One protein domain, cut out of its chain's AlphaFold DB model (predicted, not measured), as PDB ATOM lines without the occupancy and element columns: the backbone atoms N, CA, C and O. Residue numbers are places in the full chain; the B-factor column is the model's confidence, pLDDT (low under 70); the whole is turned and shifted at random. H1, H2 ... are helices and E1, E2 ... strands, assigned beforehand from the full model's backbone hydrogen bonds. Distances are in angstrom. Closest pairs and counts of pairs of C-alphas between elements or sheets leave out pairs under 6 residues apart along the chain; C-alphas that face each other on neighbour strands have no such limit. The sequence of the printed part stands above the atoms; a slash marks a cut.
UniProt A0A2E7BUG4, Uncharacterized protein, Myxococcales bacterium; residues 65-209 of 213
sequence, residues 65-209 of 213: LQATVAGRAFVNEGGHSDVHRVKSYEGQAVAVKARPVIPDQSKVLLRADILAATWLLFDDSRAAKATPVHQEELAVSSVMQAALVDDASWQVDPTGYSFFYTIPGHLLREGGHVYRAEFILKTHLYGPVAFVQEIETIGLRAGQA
ATOM      1  N   LEU A  65     133.700 119.620 126.984       82.00
ATOM      2  CA  LEU A  65     133.413 120.838 127.735       82.00
ATOM      3  C   LEU A  65     132.123 121.492 127.236       82.00
ATOM      4  O   LEU A  65     131.886 121.621 126.033       82.00
ATOM      5  N   GLN A  66     131.316 121.970 128.176       87.44
ATOM      6  CA  GLN A  66     130.186 122.839 127.886       87.44
ATOM      7  C   GLN A  66     130.141 123.977 128.902       87.44
ATOM      8  O   GLN A  66     130.071 123.738 130.109       87.44
ATOM      9  N   ALA A  67     130.091 125.213 128.416       82.75
ATOM     10  CA  ALA A  67     129.740 126.365 129.237       82.75
ATOM     11  C   ALA A  67     128.300 126.800 128.957       82.75
ATOM     12  O   ALA A  67     127.805 126.718 127.836       82.75
ATOM     13  N   THR A  68     127.614 127.261 129.996       85.19
ATOM     14  CA  THR A  68     126.218 127.696 129.938       85.19
ATOM     15  C   THR A  68     126.123 129.111 130.485       85.19
ATOM     16  O   THR A  68     126.525 129.371 131.621       85.19
ATOM     17  N   VAL A  69     125.595 130.029 129.674       80.12
ATOM     18  CA  VAL A  69     125.515 131.463 129.978       80.12
ATOM     19  C   VAL A  69     124.083 131.936 129.766       80.12
ATOM     20  O   VAL A  69     123.507 131.699 128.707       80.12
ATOM     21  N   ALA A  70     123.486 132.573 130.778       81.88
ATOM     22  CA  ALA A  70     122.094 133.045 130.743       81.88
ATOM     23  C   ALA A  70     121.080 131.986 130.234       81.88
ATOM     24  O   ALA A  70     120.149 132.299 129.493       81.88
ATOM     25  N   GLY A  71     121.286 130.714 130.600       74.12
ATOM     26  CA  GLY A  71     120.446 129.581 130.182       74.12
ATOM     27  C   GLY A  71     120.712 129.037 128.770       74.12
ATOM     28  O   GLY A  71     120.042 128.094 128.360       74.12
ATOM     29  N   ARG A  72     121.681 129.584 128.025       74.12
ATOM     30  CA  ARG A  72     122.113 129.070 126.714       74.12
ATOM     31  C   ARG A  72     123.373 128.226 126.862       74.12
ATOM     32  O   ARG A  72     124.365 128.707 127.408       74.12
ATOM     33  N   ALA A  73     123.329 126.990 126.374       76.50
ATOM     34  CA  ALA A  73     124.487 126.107 126.303       76.50
ATOM     35  C   ALA A  73     125.379 126.456 125.101       76.50
ATOM     36  O   ALA A  73     124.889 126.768 124.016       76.50
ATOM     37  N   PHE A  74     126.690 126.360 125.304       74.69
ATOM     38  CA  PHE A  74     127.725 126.469 124.285       74.69
ATOM     39  C   PHE A  74     128.575 125.199 124.354       74.69
ATOM     40  O   PHE A  74     129.341 124.992 125.299       74.69
ATOM     41  N   VAL A  75     128.378 124.332 123.366       67.56
ATOM     42  CA  VAL A  75     129.006 123.015 123.235       67.56
ATOM     43  C   VAL A  75     130.265 123.133 122.378       67.56
ATOM     44  O   VAL A  75     130.209 123.741 121.312       67.56
ATOM     45  N   ASN A  76     131.380 122.537 122.813       60.56
ATOM     46  CA  ASN A  76     132.563 122.343 121.972       60.56
ATOM     47  C   ASN A  76     133.209 120.977 122.254       60.56
ATOM     48  O   ASN A  76     133.523 120.654 123.399       60.56
ATOM     49  N   GLU A  77     133.468 120.208 121.200       59.84
ATOM     50  CA  GLU A  77     134.326 119.021 121.251       59.84
ATOM     51  C   GLU A  77     135.750 119.396 120.822       59.84
ATOM     52  O   GLU A  77     135.924 120.088 119.818       59.84
ATOM     53  N   GLY A  78     136.769 118.935 121.552       57.25
ATOM     54  CA  GLY A  78     138.170 119.255 121.265       57.25
ATOM     55  C   GLY A  78     139.165 118.322 121.958       57.25
ATOM     56  O   GLY A  78     138.789 117.339 122.601       57.25
ATOM     57  N   GLY A  79     140.454 118.613 121.798       55.66
ATOM     58  CA  GLY A  79     141.543 118.040 122.588       55.66
ATOM     59  C   GLY A  79     141.821 118.831 123.873       55.66
ATOM     60  O   GLY A  79     141.362 119.957 124.038       55.66
ATOM     61  N   HIS A  80     142.648 118.278 124.770       49.78
ATOM     62  CA  HIS A  80     143.100 118.956 126.007       49.78
ATOM     63  C   HIS A  80     143.754 120.336 125.778       49.78
ATOM     64  O   HIS A  80     143.857 121.125 126.714       49.78
ATOM     65  N   SER A  81     144.250 120.592 124.566       51.72
ATOM     66  CA  SER A  81     144.920 121.824 124.141       51.72
ATOM     67  C   SER A  81     143.977 122.924 123.658       51.72
ATOM     68  O   SER A  81     144.433 124.045 123.428       51.72
ATOM     69  N   ASP A  82     142.704 122.611 123.424       58.22
ATOM     70  CA  ASP A  82     141.841 123.476 122.630       58.22
ATOM     71  C   ASP A  82     141.228 124.566 123.510       58.22
ATOM     72  O   ASP A  82     140.566 124.315 124.516       58.22
ATOM     73  N   VAL A  83     141.483 125.819 123.136       58.28
ATOM     74  CA  VAL A  83     141.081 126.982 123.929       58.28
ATOM     75  C   VAL A  83     139.612 127.296 123.652       58.28
ATOM     76  O   VAL A  83     139.261 128.039 122.734       58.28
ATOM     77  N   HIS A  84     138.729 126.692 124.444       70.06
ATOM     78  CA  HIS A  84     137.287 126.886 124.334       70.06
ATOM     79  C   HIS A  84     136.894 128.306 124.768       70.06
ATOM     80  O   HIS A  84     137.015 128.637 125.945       70.06
ATOM     81  N   ARG A  85     136.366 129.136 123.857       81.69
ATOM     82  CA  ARG A  85     135.881 130.496 124.161       81.69
ATOM     83  C   ARG A  85     134.357 130.587 124.103       81.69
ATOM     84  O   ARG A  85     133.755 130.251 123.087       81.69
ATOM     85  N   VAL A  86     133.739 131.121 125.157       86.12
ATOM     86  CA  VAL A  86     132.329 131.560 125.151       86.12
ATOM     87  C   VAL A  86     132.213 133.073 125.281       86.12
ATOM     88  O   VAL A  86     133.157 133.735 125.707       86.12
ATOM     89  N   LYS A  87     131.040 133.621 124.940       86.94
ATOM     90  CA  LYS A  87     130.705 135.029 125.188       86.94
ATOM     91  C   LYS A  87     129.685 135.151 126.316       86.94
ATOM     92  O   LYS A  87     128.717 134.394 126.357       86.94
ATOM     93  N   SER A  88     129.897 136.114 127.205       88.81
ATOM     94  CA  SER A  88     129.032 136.421 128.350       88.81
ATOM     95  C   SER A  88     128.802 137.925 128.449       88.81
ATOM     96  O   SER A  88     129.615 138.688 127.940       88.81
ATOM     97  N   TYR A  89     127.731 138.391 129.091       88.00
ATOM     98  CA  TYR A  89     127.631 139.816 129.440       88.00
ATOM     99  C   TYR A  89     128.372 140.102 130.751       88.00
ATOM    100  O   TYR A  89     128.482 139.229 131.612       88.00
ATOM    101  N   GLU A  90     128.871 141.329 130.918       89.31
ATOM    102  CA  GLU A  90     129.531 141.736 132.164       89.31
ATOM    103  C   GLU A  90     128.620 141.490 133.386       89.31
ATOM    104  O   GLU A  90     127.418 141.767 133.364       89.31
ATOM    105  N   GLY A  91     129.175 140.896 134.444       88.62
ATOM    106  CA  GLY A  91     128.431 140.508 135.643       88.62
ATOM    107  C   GLY A  91     127.650 139.184 135.565       88.62
ATOM    108  O   GLY A  91     127.162 138.733 136.603       88.62
ATOM    109  N   GLN A  92     127.523 138.528 134.402       91.12
ATOM    110  CA  GLN A  92     126.813 137.242 134.290       91.12
ATOM    111  C   GLN A  92     127.677 136.049 134.716       91.12
ATOM    112  O   GLN A  92     128.844 135.938 134.346       91.12
ATOM    113  N   ALA A  93     127.082 135.128 135.480       93.44
ATOM    114  CA  ALA A  93     127.720 133.874 135.873       93.44
ATOM    115  C   ALA A  93     127.790 132.877 134.703       93.44
ATOM    116  O   ALA A  93     126.888 132.831 133.862       93.44
ATOM    117  N   VAL A  94     128.842 132.056 134.690       93.06
ATOM    118  CA  VAL A  94     129.092 131.044 133.652       93.06
ATOM    119  C   VAL A  94     129.190 129.669 134.304       93.06
ATOM    120  O   VAL A  94     130.100 129.410 135.090       93.06
ATOM    121  N   ALA A  95     128.247 128.784 133.988       93.88
ATOM    122  CA  ALA A  95     128.226 127.419 134.503       93.88
ATOM    123  C   ALA A  95     129.002 126.485 133.563       93.88
ATOM    124  O   ALA A  95     128.630 126.333 132.402       93.88
ATOM    125  N   VAL A  96     130.074 125.870 134.061       93.25
ATOM    126  CA  VAL A  96     130.980 124.984 133.322       93.25
ATOM    127  C   VAL A  96     130.701 123.534 133.715       93.25
ATOM    128  O   VAL A  96     130.835 123.165 134.883       93.25
ATOM    129  N   LYS A  97     130.338 122.708 132.734       93.88
ATOM    130  CA  LYS A  97     130.297 121.242 132.822       93.88
ATOM    131  C   LYS A  97     131.480 120.669 132.050       93.88
ATOM    132  O   LYS A  97     131.776 121.140 130.951       93.88
ATOM    133  N   ALA A  98     132.132 119.645 132.591       92.25
ATOM    134  CA  ALA A  98     133.216 118.957 131.898       92.25
ATOM    135  C   ALA A  98     133.200 117.444 132.142       92.25
ATOM    136  O   ALA A  98     132.860 116.973 133.230       92.25
ATOM    137  N   ARG A  99     133.663 116.681 131.152       92.38
ATOM    138  CA  ARG A  99     134.162 115.317 131.344       92.38
ATOM    139  C   ARG A  99     135.696 115.347 131.315       92.38
ATOM    140  O   ARG A  99     136.273 115.172 130.243       92.38
ATOM    141  N   PRO A 100     136.376 115.615 132.446       90.56
ATOM    142  CA  PRO A 100     137.823 115.467 132.532       90.56
ATOM    143  C   PRO A 100     138.228 114.005 132.312       90.56
ATOM    144  O   PRO A 100     137.593 113.075 132.810       90.56
ATOM    145  N   VAL A 101     139.324 113.811 131.590       89.50
ATOM    146  CA  VAL A 101     139.933 112.507 131.296       89.50
ATOM    147  C   VAL A 101     141.410 112.555 131.677       89.50
ATOM    148  O   VAL A 101     141.981 113.638 131.812       89.50
ATOM    149  N   ILE A 102     142.030 111.398 131.892       87.38
ATOM    150  CA  ILE A 102     143.481 111.335 132.130       87.38
ATOM    151  C   ILE A 102     144.266 111.639 130.840       87.38
ATOM    152  O   ILE A 102     143.719 111.442 129.755       87.38
ATOM    153  N   PRO A 103     145.522 112.131 130.913       78.69
ATOM    154  CA  PRO A 103     146.193 112.747 129.759       78.69
ATOM    155  C   PRO A 103     146.442 111.818 128.558       78.69
ATOM    156  O   PRO A 103     146.606 112.301 127.441       78.69
ATOM    157  N   ASP A 104     146.459 110.500 128.774       80.12
ATOM    158  CA  ASP A 104     146.565 109.479 127.721       80.12
ATOM    159  C   ASP A 104     145.212 109.111 127.073       80.12
ATOM    160  O   ASP A 104     145.155 108.239 126.208       80.12
ATOM    161  N   GLN A 105     144.127 109.777 127.486       79.62
ATOM    162  CA  GLN A 105     142.745 109.563 127.047       79.62
ATOM    163  C   GLN A 105     142.199 108.147 127.316       79.62
ATOM    164  O   GLN A 105     141.187 107.761 126.739       79.62
ATOM    165  N   SER A 106     142.804 107.360 128.215       82.19
ATOM    166  CA  SER A 106     142.361 105.978 128.475       82.19
ATOM    167  C   SER A 106     141.225 105.845 129.503       82.19
ATOM    168  O   SER A 106     140.542 104.818 129.530       82.19
ATOM    169  N   LYS A 107     140.964 106.871 130.332       87.19
ATOM    170  CA  LYS A 107     139.912 106.854 131.372       87.19
ATOM    171  C   LYS A 107     139.308 108.243 131.637       87.19
ATOM    172  O   LYS A 107     140.005 109.255 131.631       87.19
ATOM    173  N   VAL A 108     138.016 108.282 131.963       91.12
ATOM    174  CA  VAL A 108     137.339 109.445 132.567       91.12
ATOM    175  C   VAL A 108     137.703 109.575 134.047       91.12
ATOM    176  O   VAL A 108     137.668 108.586 134.778       91.12
ATOM    177  N   LEU A 109     137.992 110.790 134.512       92.50
ATOM    178  CA  LEU A 109     138.191 111.070 135.933       92.50
ATOM    179  C   LEU A 109     136.848 111.212 136.657       92.50
ATOM    180  O   LEU A 109     135.998 112.024 136.279       92.50
ATOM    181  N   LEU A 110     136.677 110.446 137.733       94.94
ATOM    182  CA  LEU A 110     135.547 110.542 138.659       94.94
ATOM    183  C   LEU A 110     136.030 111.080 140.012       94.94
ATOM    184  O   LEU A 110     137.228 111.126 140.279       94.94
ATOM    185  N   ARG A 111     135.108 111.451 140.909       95.25
ATOM    186  CA  ARG A 111     135.440 111.974 142.252       95.25
ATOM    187  C   ARG A 111     136.440 111.118 143.044       95.25
ATOM    188  O   ARG A 111     137.207 111.676 143.818       95.25
ATOM    189  N   ALA A 112     136.440 109.797 142.863       94.00
ATOM    190  CA  ALA A 112     137.362 108.883 143.545       94.00
ATOM    191  C   ALA A 112     138.821 108.956 143.038       94.00
ATOM    192  O   ALA A 112     139.717 108.450 143.704       94.00
ATOM    193  N   ASP A 113     139.068 109.577 141.882       94.00
ATOM    194  CA  ASP A 113     140.406 109.740 141.302       94.00
ATOM    195  C   ASP A 113     141.096 111.054 141.720       94.00
ATOM    196  O   ASP A 113     142.292 111.231 141.466       94.00
ATOM    197  N   ILE A 114     140.357 111.983 142.344       96.06
ATOM    198  CA  ILE A 114     140.776 113.371 142.595       96.06
ATOM    199  C   ILE A 114     141.084 113.607 144.080       96.06
ATOM    200  O   ILE A 114     140.214 113.466 144.936       96.06
ATOM    201  N   LEU A 115     142.306 114.065 144.365       95.38
ATOM    202  CA  LEU A 115     142.752 114.505 145.691       95.38
ATOM    203  C   LEU A 115     142.267 115.921 146.028       95.38
ATOM    204  O   LEU A 115     141.816 116.179 147.140       95.38
ATOM    205  N   ALA A 116     142.398 116.847 145.077       95.69
ATOM    206  CA  ALA A 116     142.032 118.251 145.239       95.69
ATOM    207  C   ALA A 116     141.755 118.899 143.877       95.69
ATOM    208  O   ALA A 116     142.312 118.481 142.859       95.69
ATOM    209  N   ALA A 117     140.942 119.951 143.872       97.19
ATOM    210  CA  ALA A 117     140.703 120.791 142.709       97.19
ATOM    211  C   ALA A 117     141.111 122.235 143.033       97.19
ATOM    212  O   ALA A 117     140.807 122.750 144.106       97.19
ATOM    213  N   THR A 118     141.803 122.896 142.112       97.19
ATOM    214  CA  THR A 118     142.163 124.315 142.207       97.19
ATOM    215  C   THR A 118     141.603 125.029 140.985       97.19
ATOM    216  O   THR A 118     141.735 124.528 139.868       97.19
ATOM    217  N   TRP A 119     140.979 126.186 141.188       96.12
ATOM    218  CA  TRP A 119     140.514 127.059 140.116       96.12
ATOM    219  C   TRP A 119     141.322 128.353 140.106       96.12
ATOM    220  O   TRP A 119     141.567 128.953 141.153       96.12
ATOM    221  N   LEU A 120     141.737 128.765 138.910       95.88
ATOM    222  CA  LEU A 120     142.417 130.022 138.628       95.88
ATOM    223  C   LEU A 120     141.601 130.803 137.596       95.88
ATOM    224  O   LEU A 120     141.115 130.233 136.620       95.88
ATOM    225  N   LEU A 121     141.487 132.116 137.776       95.50
ATOM    226  CA  LEU A 121     140.948 133.031 136.775       95.50
ATOM    227  C   LEU A 121     142.025 134.048 136.414       95.50
ATOM    228  O   LEU A 121     142.475 134.800 137.276       95.50
ATOM    229  N   PHE A 122     142.410 134.100 135.146       94.56
ATOM    230  CA  PHE A 122     143.280 135.125 134.579       94.56
ATOM    231  C   PHE A 122     142.442 136.132 133.784       94.56
ATOM    232  O   PHE A 122     141.375 135.792 133.276       94.56
ATOM    233  N   ASP A 123     142.932 137.363 133.658       94.00
ATOM    234  CA  ASP A 123     142.389 138.376 132.750       94.00
ATOM    235  C   ASP A 123     143.439 138.646 131.666       94.00
ATOM    236  O   ASP A 123     144.413 139.375 131.881       94.00
ATOM    237  N   ASP A 124     143.255 138.018 130.505       89.00
ATOM    238  CA  ASP A 124     144.157 138.122 129.361       89.00
ATOM    239  C   ASP A 124     143.984 139.432 128.576       89.00
ATOM    240  O   ASP A 124     144.728 139.664 127.620       89.00
ATOM    241  N   SER A 125     143.078 140.329 128.980       85.81
ATOM    242  CA  SER A 125     143.065 141.716 128.501       85.81
ATOM    243  C   SER A 125     143.988 142.633 129.318       85.81
ATOM    244  O   SER A 125     144.332 143.721 128.851       85.81
ATOM    245  N   ARG A 126     144.461 142.211 130.501       84.06
ATOM    246  CA  ARG A 126     145.435 142.975 131.308       84.06
ATOM    247  C   ARG A 126     146.876 142.750 130.840       84.06
ATOM    248  O   ARG A 126     147.206 141.773 130.173       84.06
ATOM    249  N   ALA A 127     147.777 143.651 131.234       71.00
ATOM    250  CA  ALA A 127     149.210 143.518 130.945       71.00
ATOM    251  C   ALA A 127     149.884 142.378 131.744       71.00
ATOM    252  O   ALA A 127     150.821 141.749 131.259       71.00
ATOM    253  N   ALA A 128     149.399 142.088 132.956       75.12
ATOM    254  CA  ALA A 128     149.987 141.122 133.889       75.12
ATOM    255  C   ALA A 128     149.387 139.702 133.759       75.12
ATOM    256  O   ALA A 128     149.030 139.080 134.756       75.12
ATOM    257  N   LYS A 129     149.277 139.185 132.527       76.06
ATOM    258  CA  LYS A 129     148.552 137.937 132.178       76.06
ATOM    259  C   LYS A 129     148.989 136.667 132.926       76.06
ATOM    260  O   LYS A 129     148.251 135.690 132.965       76.06
ATOM    261  N   ALA A 130     150.194 136.664 133.496       78.00
ATOM    262  CA  ALA A 130     150.747 135.536 134.245       78.00
ATOM    263  C   ALA A 130     150.259 135.453 135.707       78.00
ATOM    264  O   ALA A 130     150.506 134.448 136.370       78.00
ATOM    265  N   THR A 131     149.590 136.487 136.228       88.81
ATOM    266  CA  THR A 131     149.056 136.504 137.597       88.81
ATOM    267  C   THR A 131     147.540 136.289 137.565       88.81
ATOM    268  O   THR A 131     146.850 137.038 136.867       88.81
ATOM    269  N   PRO A 132     146.986 135.315 138.312       93.50
ATOM    270  CA  PRO A 132     145.542 135.146 138.393       93.50
ATOM    271  C   PRO A 132     144.896 136.340 139.115       93.50
ATOM    272  O   PRO A 132     145.381 136.797 140.149       93.50
ATOM    273  N   VAL A 133     143.774 136.828 138.583       94.81
ATOM    274  CA  VAL A 133     142.907 137.822 139.240       94.81
ATOM    275  C   VAL A 133     142.002 137.188 140.305       94.81
ATOM    276  O   VAL A 133     141.479 137.898 141.162       94.81
ATOM    277  N   HIS A 134     141.835 135.861 140.280       96.31
ATOM    278  CA  HIS A 134     141.192 135.085 141.341       96.31
ATOM    279  C   HIS A 134     141.775 133.664 141.422       96.31
ATOM    280  O   HIS A 134     142.135 133.085 140.398       96.31
ATOM    281  N   GLN A 135     141.843 133.100 142.630       97.00
ATOM    282  CA  GLN A 135     142.284 131.729 142.893       97.00
ATOM    283  C   GLN A 135     141.477 131.136 144.058       97.00
ATOM    284  O   GLN A 135     141.372 131.762 145.111       97.00
ATOM    285  N   GLU A 136     140.962 129.916 143.884       96.81
ATOM    286  CA  GLU A 136     140.162 129.181 144.874       96.81
ATOM    287  C   GLU A 136     140.605 127.704 144.941       96.81
ATOM    288  O   GLU A 136     140.919 127.093 143.915       96.81
ATOM    289  N   GLU A 137     140.618 127.100 146.135       97.56
ATOM    290  CA  GLU A 137     140.646 125.636 146.267       97.56
ATOM    291  C   GLU A 137     139.211 125.109 146.363       97.56
ATOM    292  O   GLU A 137     138.460 125.438 147.280       97.56
ATOM    293  N   LEU A 138     138.828 124.290 145.386       97.12
ATOM    294  CA  LEU A 138     137.479 123.773 145.226       97.12
ATOM    295  C   LEU A 138     137.318 122.454 145.984       97.12
ATOM    296  O   LEU A 138     138.079 121.500 145.792       97.12
ATOM    297  N   ALA A 139     136.272 122.367 146.806       97.31
ATOM    298  CA  ALA A 139     135.908 121.127 147.474       97.31
ATOM    299  C   ALA A 139     135.541 120.058 146.429       97.31
ATOM    300  O   ALA A 139     134.511 120.140 145.764       97.31
ATOM    301  N   VAL A 140     136.364 119.013 146.310       96.50
ATOM    302  CA  VAL A 140     136.171 117.918 145.334       96.50
ATOM    303  C   VAL A 140     134.768 117.303 145.440       96.50
ATOM    304  O   VAL A 140     134.187 116.889 144.443       96.50
ATOM    305  N   SER A 141     134.186 117.294 146.641       95.94
ATOM    306  CA  SER A 141     132.839 116.793 146.913       95.94
ATOM    307  C   SER A 141     131.686 117.628 146.346       95.94
ATOM    308  O   SER A 141     130.595 117.068 146.233       95.94
ATOM    309  N   SER A 142     131.889 118.908 146.011       95.25
ATOM    310  CA  SER A 142     130.872 119.764 145.379       95.25
ATOM    311  C   SER A 142     131.048 119.898 143.866       95.25
ATOM    312  O   SER A 142     130.056 120.128 143.178       95.25
ATOM    313  N   VAL A 143     132.273 119.727 143.346       96.75
ATOM    314  CA  VAL A 143     132.570 119.918 141.912       96.75
ATOM    315  C   VAL A 143     132.791 118.631 141.120       96.75
ATOM    316  O   VAL A 143     132.588 118.649 139.910       96.75
ATOM    317  N   MET A 144     133.157 117.511 141.759       97.12
ATOM    318  CA  MET A 144     133.298 116.206 141.095       97.12
ATOM    319  C   MET A 144     132.168 115.245 141.473       97.12
ATOM    320  O   MET A 144     131.879 115.007 142.649       97.12
ATOM    321  N   GLN A 145     131.586 114.615 140.458       95.81
ATOM    322  CA  GLN A 145     130.552 113.596 140.590       95.81
ATOM    323  C   GLN A 145     131.156 112.202 140.824       95.81
ATOM    324  O   GLN A 145     132.259 111.884 140.371       95.81
ATOM    325  N   ALA A 146     130.431 111.356 141.562       93.50
ATOM    326  CA  ALA A 146     130.849 109.978 141.853       93.50
ATOM    327  C   ALA A 146     130.651 109.017 140.664       93.50
ATOM    328  O   ALA A 146     131.310 107.984 140.593       93.50
ATOM    329  N   ALA A 147     129.774 109.382 139.732       94.38
ATOM    330  CA  ALA A 147     129.529 108.724 138.456       94.38
ATOM    331  C   ALA A 147     129.384 109.800 137.366       94.38
ATOM    332  O   ALA A 147     129.347 110.992 137.677       94.38
ATOM    333  N   LEU A 148     129.289 109.388 136.104       93.94
ATOM    334  CA  LEU A 148     128.884 110.288 135.024       93.94
ATOM    335  C   LEU A 148     127.418 110.704 135.211       93.94
ATOM    336  O   LEU A 148     126.571 109.877 135.548       93.94
ATOM    337  N   VAL A 149     127.139 111.988 134.997       94.50
ATOM    338  CA  VAL A 149     125.798 112.578 135.012       94.50
ATOM    339  C   VAL A 149     125.440 112.992 133.593       94.50
ATOM    340  O   VAL A 149     126.206 113.701 132.946       94.50
ATOM    341  N   ASP A 150     124.267 112.576 133.132       90.56
ATOM    342  CA  ASP A 150     123.619 113.123 131.943       90.56
ATOM    343  C   ASP A 150     122.285 113.757 132.365       90.56
ATOM    344  O   ASP A 150     121.565 113.211 133.204       90.56
ATOM    345  N   ASP A 151     121.990 114.946 131.845       90.12
ATOM    346  CA  ASP A 151     120.776 115.708 132.148       90.12
ATOM    347  C   ASP A 151     120.442 116.663 130.992       90.12
ATOM    348  O   ASP A 151     121.297 116.972 130.172       90.12
ATOM    349  N   ALA A 152     119.217 117.194 130.938       86.06
ATOM    350  CA  ALA A 152     118.745 118.022 129.816       86.06
ATOM    351  C   ALA A 152     119.513 119.352 129.586       86.06
ATOM    352  O   ALA A 152     119.263 120.052 128.601       86.06
ATOM    353  N   SER A 153     120.426 119.724 130.489       84.75
ATOM    354  CA  SER A 153     121.352 120.855 130.355       84.75
ATOM    355  C   SER A 153     122.798 120.434 130.050       84.75
ATOM    356  O   SER A 153     123.665 121.299 129.965       84.75
ATOM    357  N   TRP A 154     123.084 119.142 129.880       86.81
ATOM    358  CA  TRP A 154     124.245 118.635 129.145       86.81
ATOM    359  C   TRP A 154     123.803 118.301 127.715       86.81
ATOM    360  O   TRP A 154     122.762 117.686 127.506       86.81
ATOM    361  N   GLN A 155     124.536 118.793 126.718       80.12
ATOM    362  CA  GLN A 155     124.108 118.757 125.312       80.12
ATOM    363  C   GLN A 155     125.218 118.314 124.354       80.12
ATOM    364  O   GLN A 155     125.060 118.453 123.144       80.12
ATOM    365  N   VAL A 156     126.339 117.803 124.878       75.00
ATOM    366  CA  VAL A 156     127.475 117.399 124.036       75.00
ATOM    367  C   VAL A 156     127.346 115.953 123.569       75.00
ATOM    368  O   VAL A 156     127.358 115.690 122.373       75.00
ATOM    369  N   ASP A 157     127.175 115.013 124.500       78.25
ATOM    370  CA  ASP A 157     127.019 113.591 124.187       78.25
ATOM    371  C   ASP A 157     126.244 112.839 125.293       78.25
ATOM    372  O   ASP A 157     126.259 113.269 126.449       78.25
ATOM    373  N   PRO A 158     125.612 111.687 124.985       81.19
ATOM    374  CA  PRO A 158     124.868 110.880 125.960       81.19
ATOM    375  C   PRO A 158     125.764 110.024 126.879       81.19
ATOM    376  O   PRO A 158     125.289 109.085 127.514       81.19
ATOM    377  N   THR A 159     127.078 110.287 126.935       86.25
ATOM    378  CA  THR A 159     127.982 109.678 127.934       86.25
ATOM    379  C   THR A 159     128.067 110.541 129.198       86.25
ATOM    380  O   THR A 159     128.477 110.052 130.248       86.25
ATOM    381  N   GLY A 160     127.642 111.806 129.132       90.44
ATOM    382  CA  GLY A 160     127.540 112.685 130.294       90.44
ATOM    383  C   GLY A 160     128.865 113.317 130.737       90.44
ATOM    384  O   GLY A 160     129.907 113.202 130.084       90.44
ATOM    385  N   TYR A 161     128.824 113.987 131.885       92.19
ATOM    386  CA  TYR A 161     129.922 114.759 132.472       92.19
ATOM    387  C   TYR A 161     130.216 114.323 133.918       92.19
ATOM    388  O   TYR A 161     129.382 113.698 134.571       92.19
ATOM    389  N   SER A 162     131.403 114.644 134.442       95.69
ATOM    390  CA  SER A 162     131.795 114.309 135.827       95.69
ATOM    391  C   SER A 162     132.280 115.503 136.657       95.69
ATOM    392  O   SER A 162     132.415 115.368 137.872       95.69
ATOM    393  N   PHE A 163     132.475 116.674 136.046       96.38
ATOM    394  CA  PHE A 163     132.811 117.934 136.713       96.38
ATOM    395  C   PHE A 163     131.729 118.998 136.485       96.38
ATOM    396  O   PHE A 163     131.248 119.162 135.360       96.38
ATOM    397  N   PHE A 164     131.398 119.768 137.524       96.50
ATOM    398  CA  PHE A 164     130.548 120.956 137.433       96.50
ATOM    399  C   PHE A 164     131.022 122.070 138.372       96.50
ATOM    400  O   PHE A 164     131.224 121.840 139.562       96.50
ATOM    401  N   TYR A 165     131.122 123.294 137.859       96.62
ATOM    402  CA  TYR A 165     131.339 124.502 138.660       96.62
ATOM    403  C   TYR A 165     130.617 125.697 138.026       96.62
ATOM    404  O   TYR A 165     130.360 125.709 136.826       96.62
ATOM    405  N   THR A 166     130.281 126.720 138.812       97.00
ATOM    406  CA  THR A 166     129.695 127.966 138.294       97.00
ATOM    407  C   THR A 166     130.577 129.142 138.670       97.00
ATOM    408  O   THR A 166     130.620 129.535 139.831       97.00
ATOM    409  N   ILE A 167     131.249 129.714 137.670       96.19
ATOM    410  CA  ILE A 167     132.103 130.894 137.811       96.19
ATOM    411  C   ILE A 167     131.215 132.081 138.217       96.19
ATOM    412  O   ILE A 167     130.317 132.455 137.448       96.19
ATOM    413  N   PRO A 168     131.433 132.691 139.399       96.38
ATOM    414  CA  PRO A 168     130.616 133.804 139.858       96.38
ATOM    415  C   PRO A 168     130.751 135.023 138.940       96.38
ATOM    416  O   PRO A 168     131.831 135.590 138.788       96.38
ATOM    417  N   GLY A 169     129.632 135.492 138.381       93.19
ATOM    418  CA  GLY A 169     129.619 136.637 137.461       93.19
ATOM    419  C   GLY A 169     130.177 137.934 138.056       93.19
ATOM    420  O   GLY A 169     130.695 138.781 137.334       93.19
ATOM    421  N   HIS A 170     130.193 138.059 139.388       94.25
ATOM    422  CA  HIS A 170     130.839 139.171 140.087       94.25
ATOM    423  C   HIS A 170     132.378 139.183 139.975       94.25
ATOM    424  O   HIS A 170     132.995 140.101 140.514       94.25
ATOM    425  N   LEU A 171     133.003 138.205 139.316       94.56
ATOM    426  CA  LEU A 171     134.430 138.197 138.963       94.56
ATOM    427  C   LEU A 171     134.666 138.534 137.475       94.56
ATOM    428  O   LEU A 171     135.796 138.785 137.076       94.56
ATOM    429  N   LEU A 172     133.592 138.625 136.682       92.75
ATOM    430  CA  LEU A 172     133.576 138.925 135.246       92.75
ATOM    431  C   LEU A 172     132.984 140.333 135.009       92.75
ATOM    432  O   LEU A 172     132.034 140.509 134.243       92.75
ATOM    433  N   ARG A 173     133.464 141.330 135.768       84.12
ATOM    434  CA  ARG A 173     132.816 142.657 135.902       84.12
ATOM    435  C   ARG A 173     133.075 143.632 134.760       84.12
ATOM    436  O   ARG A 173     132.321 144.589 134.631       84.12
ATOM    437  N   GLU A 174     134.160 143.454 134.018       84.38
ATOM    438  CA  GLU A 174     134.634 144.440 133.047       84.38
ATOM    439  C   GLU A 174     134.305 143.931 131.641       84.38
ATOM    440  O   GLU A 174     134.826 142.908 131.202       84.38
ATOM    441  N   GLY A 175     133.375 144.590 130.945       85.38
ATOM    442  CA  GLY A 175     133.035 144.276 129.561       85.38
ATOM    443  C   GLY A 175     134.160 144.603 128.573       85.38
ATOM    444  O   GLY A 175     134.822 145.630 128.693       85.38
ATOM    445  N   GLY A 176     134.346 143.753 127.562       85.62
ATOM    446  CA  GLY A 176     135.438 143.845 126.586       85.62
ATOM    447  C   GLY A 176     136.709 143.091 126.996       85.62
ATOM    448  O   GLY A 176     137.747 143.250 126.353       85.62
ATOM    449  N   HIS A 177     136.649 142.286 128.058       91.62
ATOM    450  CA  HIS A 177     137.780 141.520 128.573       91.62
ATOM    451  C   HIS A 177     137.703 140.055 128.130       91.62
ATOM    452  O   HIS A 177     136.618 139.495 127.978       91.62
ATOM    453  N   VAL A 178     138.859 139.420 127.934       92.00
ATOM    454  CA  VAL A 178     138.950 137.962 127.780       92.00
ATOM    455  C   VAL A 178     139.518 137.395 129.070       92.00
ATOM    456  O   VAL A 178     140.693 137.581 129.376       92.00
ATOM    457  N   TYR A 179     138.679 136.705 129.834       93.19
ATOM    458  CA  TYR A 179     139.108 135.961 131.010       93.19
ATOM    459  C   TYR A 179     139.449 134.525 130.625       93.19
ATOM    460  O   TYR A 179     138.759 133.932 129.798       93.19
ATOM    461  N   ARG A 180     140.463 133.938 131.260       93.50
ATOM    462  CA  ARG A 180     140.842 132.528 131.093       93.50
ATOM    463  C   ARG A 180     140.682 131.814 132.430       93.50
ATOM    464  O   ARG A 180     141.427 132.081 133.370       93.50
ATOM    465  N   ALA A 181     139.673 130.955 132.535       93.69
ATOM    466  CA  ALA A 181     139.435 130.120 133.704       93.69
ATOM    467  C   ALA A 181     140.143 128.772 133.522       93.69
ATOM    468  O   ALA A 181     139.827 128.028 132.595       93.69
ATOM    469  N   GLU A 182     141.084 128.454 134.405       93.94
ATOM    470  CA  GLU A 182     141.812 127.184 134.416       93.94
ATOM    471  C   GLU A 182     141.380 126.351 135.622       93.94
ATOM    472  O   GLU A 182     141.394 126.826 136.760       93.94
ATOM    473  N   PHE A 183     141.014 125.094 135.379       94.00
ATOM    474  CA  PHE A 183     140.655 124.133 136.418       94.00
ATOM    475  C   PHE A 183     141.720 123.044 136.473       94.00
ATOM    476  O   PHE A 183     141.946 122.348 135.485       94.00
ATOM    477  N   ILE A 184     142.378 122.902 137.624       94.75
ATOM    478  CA  ILE A 184     143.496 121.981 137.841       94.75
ATOM    479  C   ILE A 184     143.073 120.928 138.867       94.75
ATOM    480  O   ILE A 184     142.915 121.215 140.054       94.75
ATOM    481  N   LEU A 185     142.907 119.691 138.407       95.31
ATOM    482  CA  LEU A 185     142.570 118.531 139.224       95.31
ATOM    483  C   LEU A 185     143.852 117.770 139.590       95.31
ATOM    484  O   LEU A 185     144.505 117.176 138.730       95.31
ATOM    485  N   LYS A 186     144.218 117.761 140.874       95.44
ATOM    486  CA  LYS A 186     145.313 116.931 141.402       95.44
ATOM    487  C   LYS A 186     144.773 115.505 141.565       95.44
ATOM    488  O   LYS A 186     143.864 115.295 142.367       95.44
ATOM    489  N   THR A 187     145.293 114.538 140.809       94.62
ATOM    490  CA  THR A 187     144.839 113.132 140.871       94.62
ATOM    491  C   THR A 187     145.718 112.276 141.788       94.62
ATOM    492  O   THR A 187     146.843 112.659 142.107       94.62
ATOM    493  N   HIS A 188     145.232 111.097 142.187       88.69
ATOM    494  CA  HIS A 188     146.020 110.137 142.975       88.69
ATOM    495  C   HIS A 188     147.200 109.505 142.211       88.69
ATOM    496  O   HIS A 188     148.214 109.194 142.831       88.69
ATOM    497  N   LEU A 189     147.057 109.256 140.900       88.12
ATOM    498  CA  LEU A 189     147.947 108.356 140.137       88.12
ATOM    499  C   LEU A 189     148.384 108.884 138.759       88.12
ATOM    500  O   LEU A 189     149.298 108.324 138.161       88.12
ATOM    501  N   TYR A 190     147.747 109.936 138.242       85.94
ATOM    502  CA  TYR A 190     147.820 110.333 136.826       85.94
ATOM    503  C   TYR A 190     148.458 111.717 136.611       85.94
ATOM    504  O   TYR A 190     148.366 112.289 135.527       85.94
ATOM    505  N   GLY A 191     149.078 112.279 137.655       89.44
ATOM    506  CA  GLY A 191     149.556 113.665 137.672       89.44
ATOM    507  C   GLY A 191     148.419 114.694 137.798       89.44
ATOM    508  O   GLY A 191     147.292 114.339 138.165       89.44
ATOM    509  N   PRO A 192     148.695 115.985 137.553       90.50
ATOM    510  CA  PRO A 192     147.658 117.000 137.436       90.50
ATOM    511  C   PRO A 192     146.960 116.900 136.071       90.50
ATOM    512  O   PRO A 192     147.620 116.841 135.035       90.50
ATOM    513  N   VAL A 193     145.629 116.951 136.062       91.12
ATOM    514  CA  VAL A 193     144.836 117.142 134.839       91.12
ATOM    515  C   VAL A 193     144.266 118.549 134.842       91.12
ATOM    516  O   VAL A 193     143.607 118.945 135.801       91.12
ATOM    517  N   ALA A 194     144.509 119.292 133.766       90.12
ATOM    518  CA  ALA A 194     143.993 120.640 133.576       90.12
ATOM    519  C   ALA A 194     143.048 120.721 132.369       90.12
ATOM    520  O   ALA A 194     143.199 119.975 131.398       90.12
ATOM    521  N   PHE A 195     142.087 121.641 132.441       87.44
ATOM    522  CA  PHE A 195     141.248 122.075 131.321       87.44
ATOM    523  C   PHE A 195     140.903 123.564 131.469       87.44
ATOM    524  O   PHE A 195     140.952 124.117 132.572       87.44
ATOM    525  N   VAL A 196     140.592 124.220 130.347       89.62
ATOM    526  CA  VAL A 196     140.533 125.686 130.248       89.62
ATOM    527  C   VAL A 196     139.232 126.146 129.592       89.62
ATOM    528  O   VAL A 196     138.788 125.569 128.602       89.62
ATOM    529  N   GLN A 197     138.646 127.215 130.128       90.00
ATOM    530  CA  GLN A 197     137.496 127.923 129.570       90.00
ATOM    531  C   GLN A 197     137.839 129.414 129.443       90.00
ATOM    532  O   GLN A 197     137.933 130.124 130.443       90.00
ATOM    533  N   GLU A 198     137.984 129.916 128.220       91.44
ATOM    534  CA  GLU A 198     137.986 131.355 127.956       91.44
ATOM    535  C   GLU A 198     136.558 131.920 127.974       91.44
ATOM    536  O   GLU A 198     135.606 131.292 127.497       91.44
ATOM    537  N   ILE A 199     136.414 133.135 128.498       91.56
ATOM    538  CA  ILE A 199     135.159 133.878 128.602       91.56
ATOM    539  C   ILE A 199     135.415 135.307 128.122       91.56
ATOM    540  O   ILE A 199     136.054 136.103 128.809       91.56
ATOM    541  N   GLU A 200     134.897 135.640 126.945       91.94
ATOM    542  CA  GLU A 200     134.871 137.003 126.416       91.94
ATOM    543  C   GLU A 200     133.645 137.742 126.978       91.94
ATOM    544  O   GLU A 200     132.505 137.320 126.760       91.94
ATOM    545  N   THR A 201     133.849 138.838 127.709       91.12
ATOM    546  CA  THR A 201     132.755 139.653 128.253       91.12
ATOM    547  C   THR A 201     132.296 140.731 127.274       91.12
ATOM    548  O   THR A 201     133.090 141.422 126.640       91.12
ATOM    549  N   ILE A 202     130.986 140.941 127.203       88.12
ATOM    550  CA  ILE A 202     130.326 141.998 126.437       88.12
ATOM    551  C   ILE A 202     129.822 143.051 127.428       88.12
ATOM    552  O   ILE A 202     129.020 142.747 128.314       88.12
ATOM    553  N   GLY A 203     130.284 144.293 127.279       83.25
ATOM    554  CA  GLY A 203     129.877 145.397 128.151       83.25
ATOM    555  C   GLY A 203     128.439 145.845 127.895       83.25
ATOM    556  O   GLY A 203     128.084 146.204 126.773       83.25
ATOM    557  N   LEU A 204     127.616 145.890 128.943       72.81
ATOM    558  CA  LEU A 204     126.223 146.340 128.882       72.81
ATOM    559  C   LEU A 204     126.140 147.851 128.616       72.81
ATOM    560  O   LEU A 204     125.191 148.320 127.986       72.81
ATOM    561  N   ARG A 205     127.176 148.613 129.001       57.38
ATOM    562  CA  ARG A 205     127.302 150.050 128.688       57.38
ATOM    563  C   ARG A 205     127.299 150.377 127.190       57.38
ATOM    564  O   ARG A 205     126.926 151.492 126.840       57.38
ATOM    565  N   ALA A 206     127.633 149.432 126.308       50.75
ATOM    566  CA  ALA A 206     127.507 149.629 124.861       50.75
ATOM    567  C   ALA A 206     126.039 149.666 124.380       50.75
ATOM    568  O   ALA A 206     125.755 150.214 123.319       50.75
ATOM    569  N   GLY A 207     125.096 149.110 125.155       45.38
ATOM    570  CA  GLY A 207     123.675 149.045 124.794       45.38
ATOM    571  C   GLY A 207     122.867 150.307 125.118       45.38
ATOM    572  O   GLY A 207     121.899 150.602 124.421       45.38
ATOM    573  N   GLN A 208     123.250 151.088 126.137       44.84
ATOM    574  CA  GLN A 208     122.460 152.260 126.556       44.84
ATOM    575  C   GLN A 208     122.552 153.464 125.603       44.84
ATOM    576  O   GLN A 208     121.716 154.359 125.689       44.84
ATOM    577  N   ALA A 209     123.483 153.465 124.642       45.78
ATOM    578  CA  ALA A 209     123.566 154.501 123.606       45.78
ATOM    579  C   ALA A 209     122.340 154.549 122.664       45.78
ATOM    580  O   ALA A 209     122.176 155.521 121.935       45.78
TER     581      ALA A 209
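What this domain is: This is residues 65 to 209 of the 213 residues of an uncharacterized protein of Myxococcales bacterium (UniProt A0A2E7BUG4). Two twisted five-stranded sheets lie face to face as a sandwich, their strands crossed at 39 degrees. The small helix H1 bridges one side between edge strands E6 and E7, the edge strand E3 comes close to E1 and E2 on the other, and residues 203 to 209 trail off beyond E10 as a tail. The printed part has 145 residues, with named elements in the order E1 E2 E3 E4 E5 E6 H1 E7 E8 E9 E10; the class is mostly strand. One sheet, E2 E1 E4 E8 E7, is antiparallel; the other, E3 E10 E9 E5 E6, is mixed. The whole is compact, with a radius of gyration of the C-alphas of 15.3 A and spans of 52 by 35 by 25 A.

Where its parts are: E1, residues 65 to 69, begins at C-alpha 65 (133.413, 120.838, 127.735). E2 holds residues 72 to 77, E3 84 to 89 and E4 94 to 99. E5, residues 114 to 123, is 26.9 A long and begins at C-alpha 114 (140.776, 113.371, 142.595). E6 holds residues 134 to 138, H1 140 to 143, E7 144 to 149 and E8 161 to 167. E9, residues 178 to 187, is 28.7 A long. E10, residues 192 to 202, is 32.3 A long and ends at C-alpha 202 (130.326, 141.998, 126.437).

How they stand to each other: E1 and E2 form a hairpin, with N 74 and O 67 2.8 A apart. E1 and E4 are antiparallel, with N 68 and O 95 at 2.8 A. E8 is staggered: residues 163 to 167 pair with E4, N 96 and O 165 at 2.8 A, and residues 161 to 163 with E7, N 145 and O 162 at 2.8 A. In the other sheet E3 and E10 are parallel, with N 88 and O 200 at 2.9 A. The hairpin E9 and E10 has N 181 and O 197 at 2.8 A, E9 and E5 have N 182 and O 120 at 2.8 A, and the hairpin E5 and E6 has N 119 and O 136 at 2.9 A. Between the sheets, the closest C-alphas of E1 and E3 are those of Val 69 and Ser 88, 6.3 A apart. H1 only grazes both sheets; it is too short for an O i to N i+4 pair, and its one O i to N i+3 pair is not within range.

The domain as a whole: The C-alphas farthest apart are those of Leu 189 and Ala 209, 54.7 A. The printed part has no cut. The links E4 to E5, 14 residues, and E7 to E8, 11 residues, are long. Mean pLDDT of the printed part is 86.2; residues 75 to 83 and 205 to 209 are under 70.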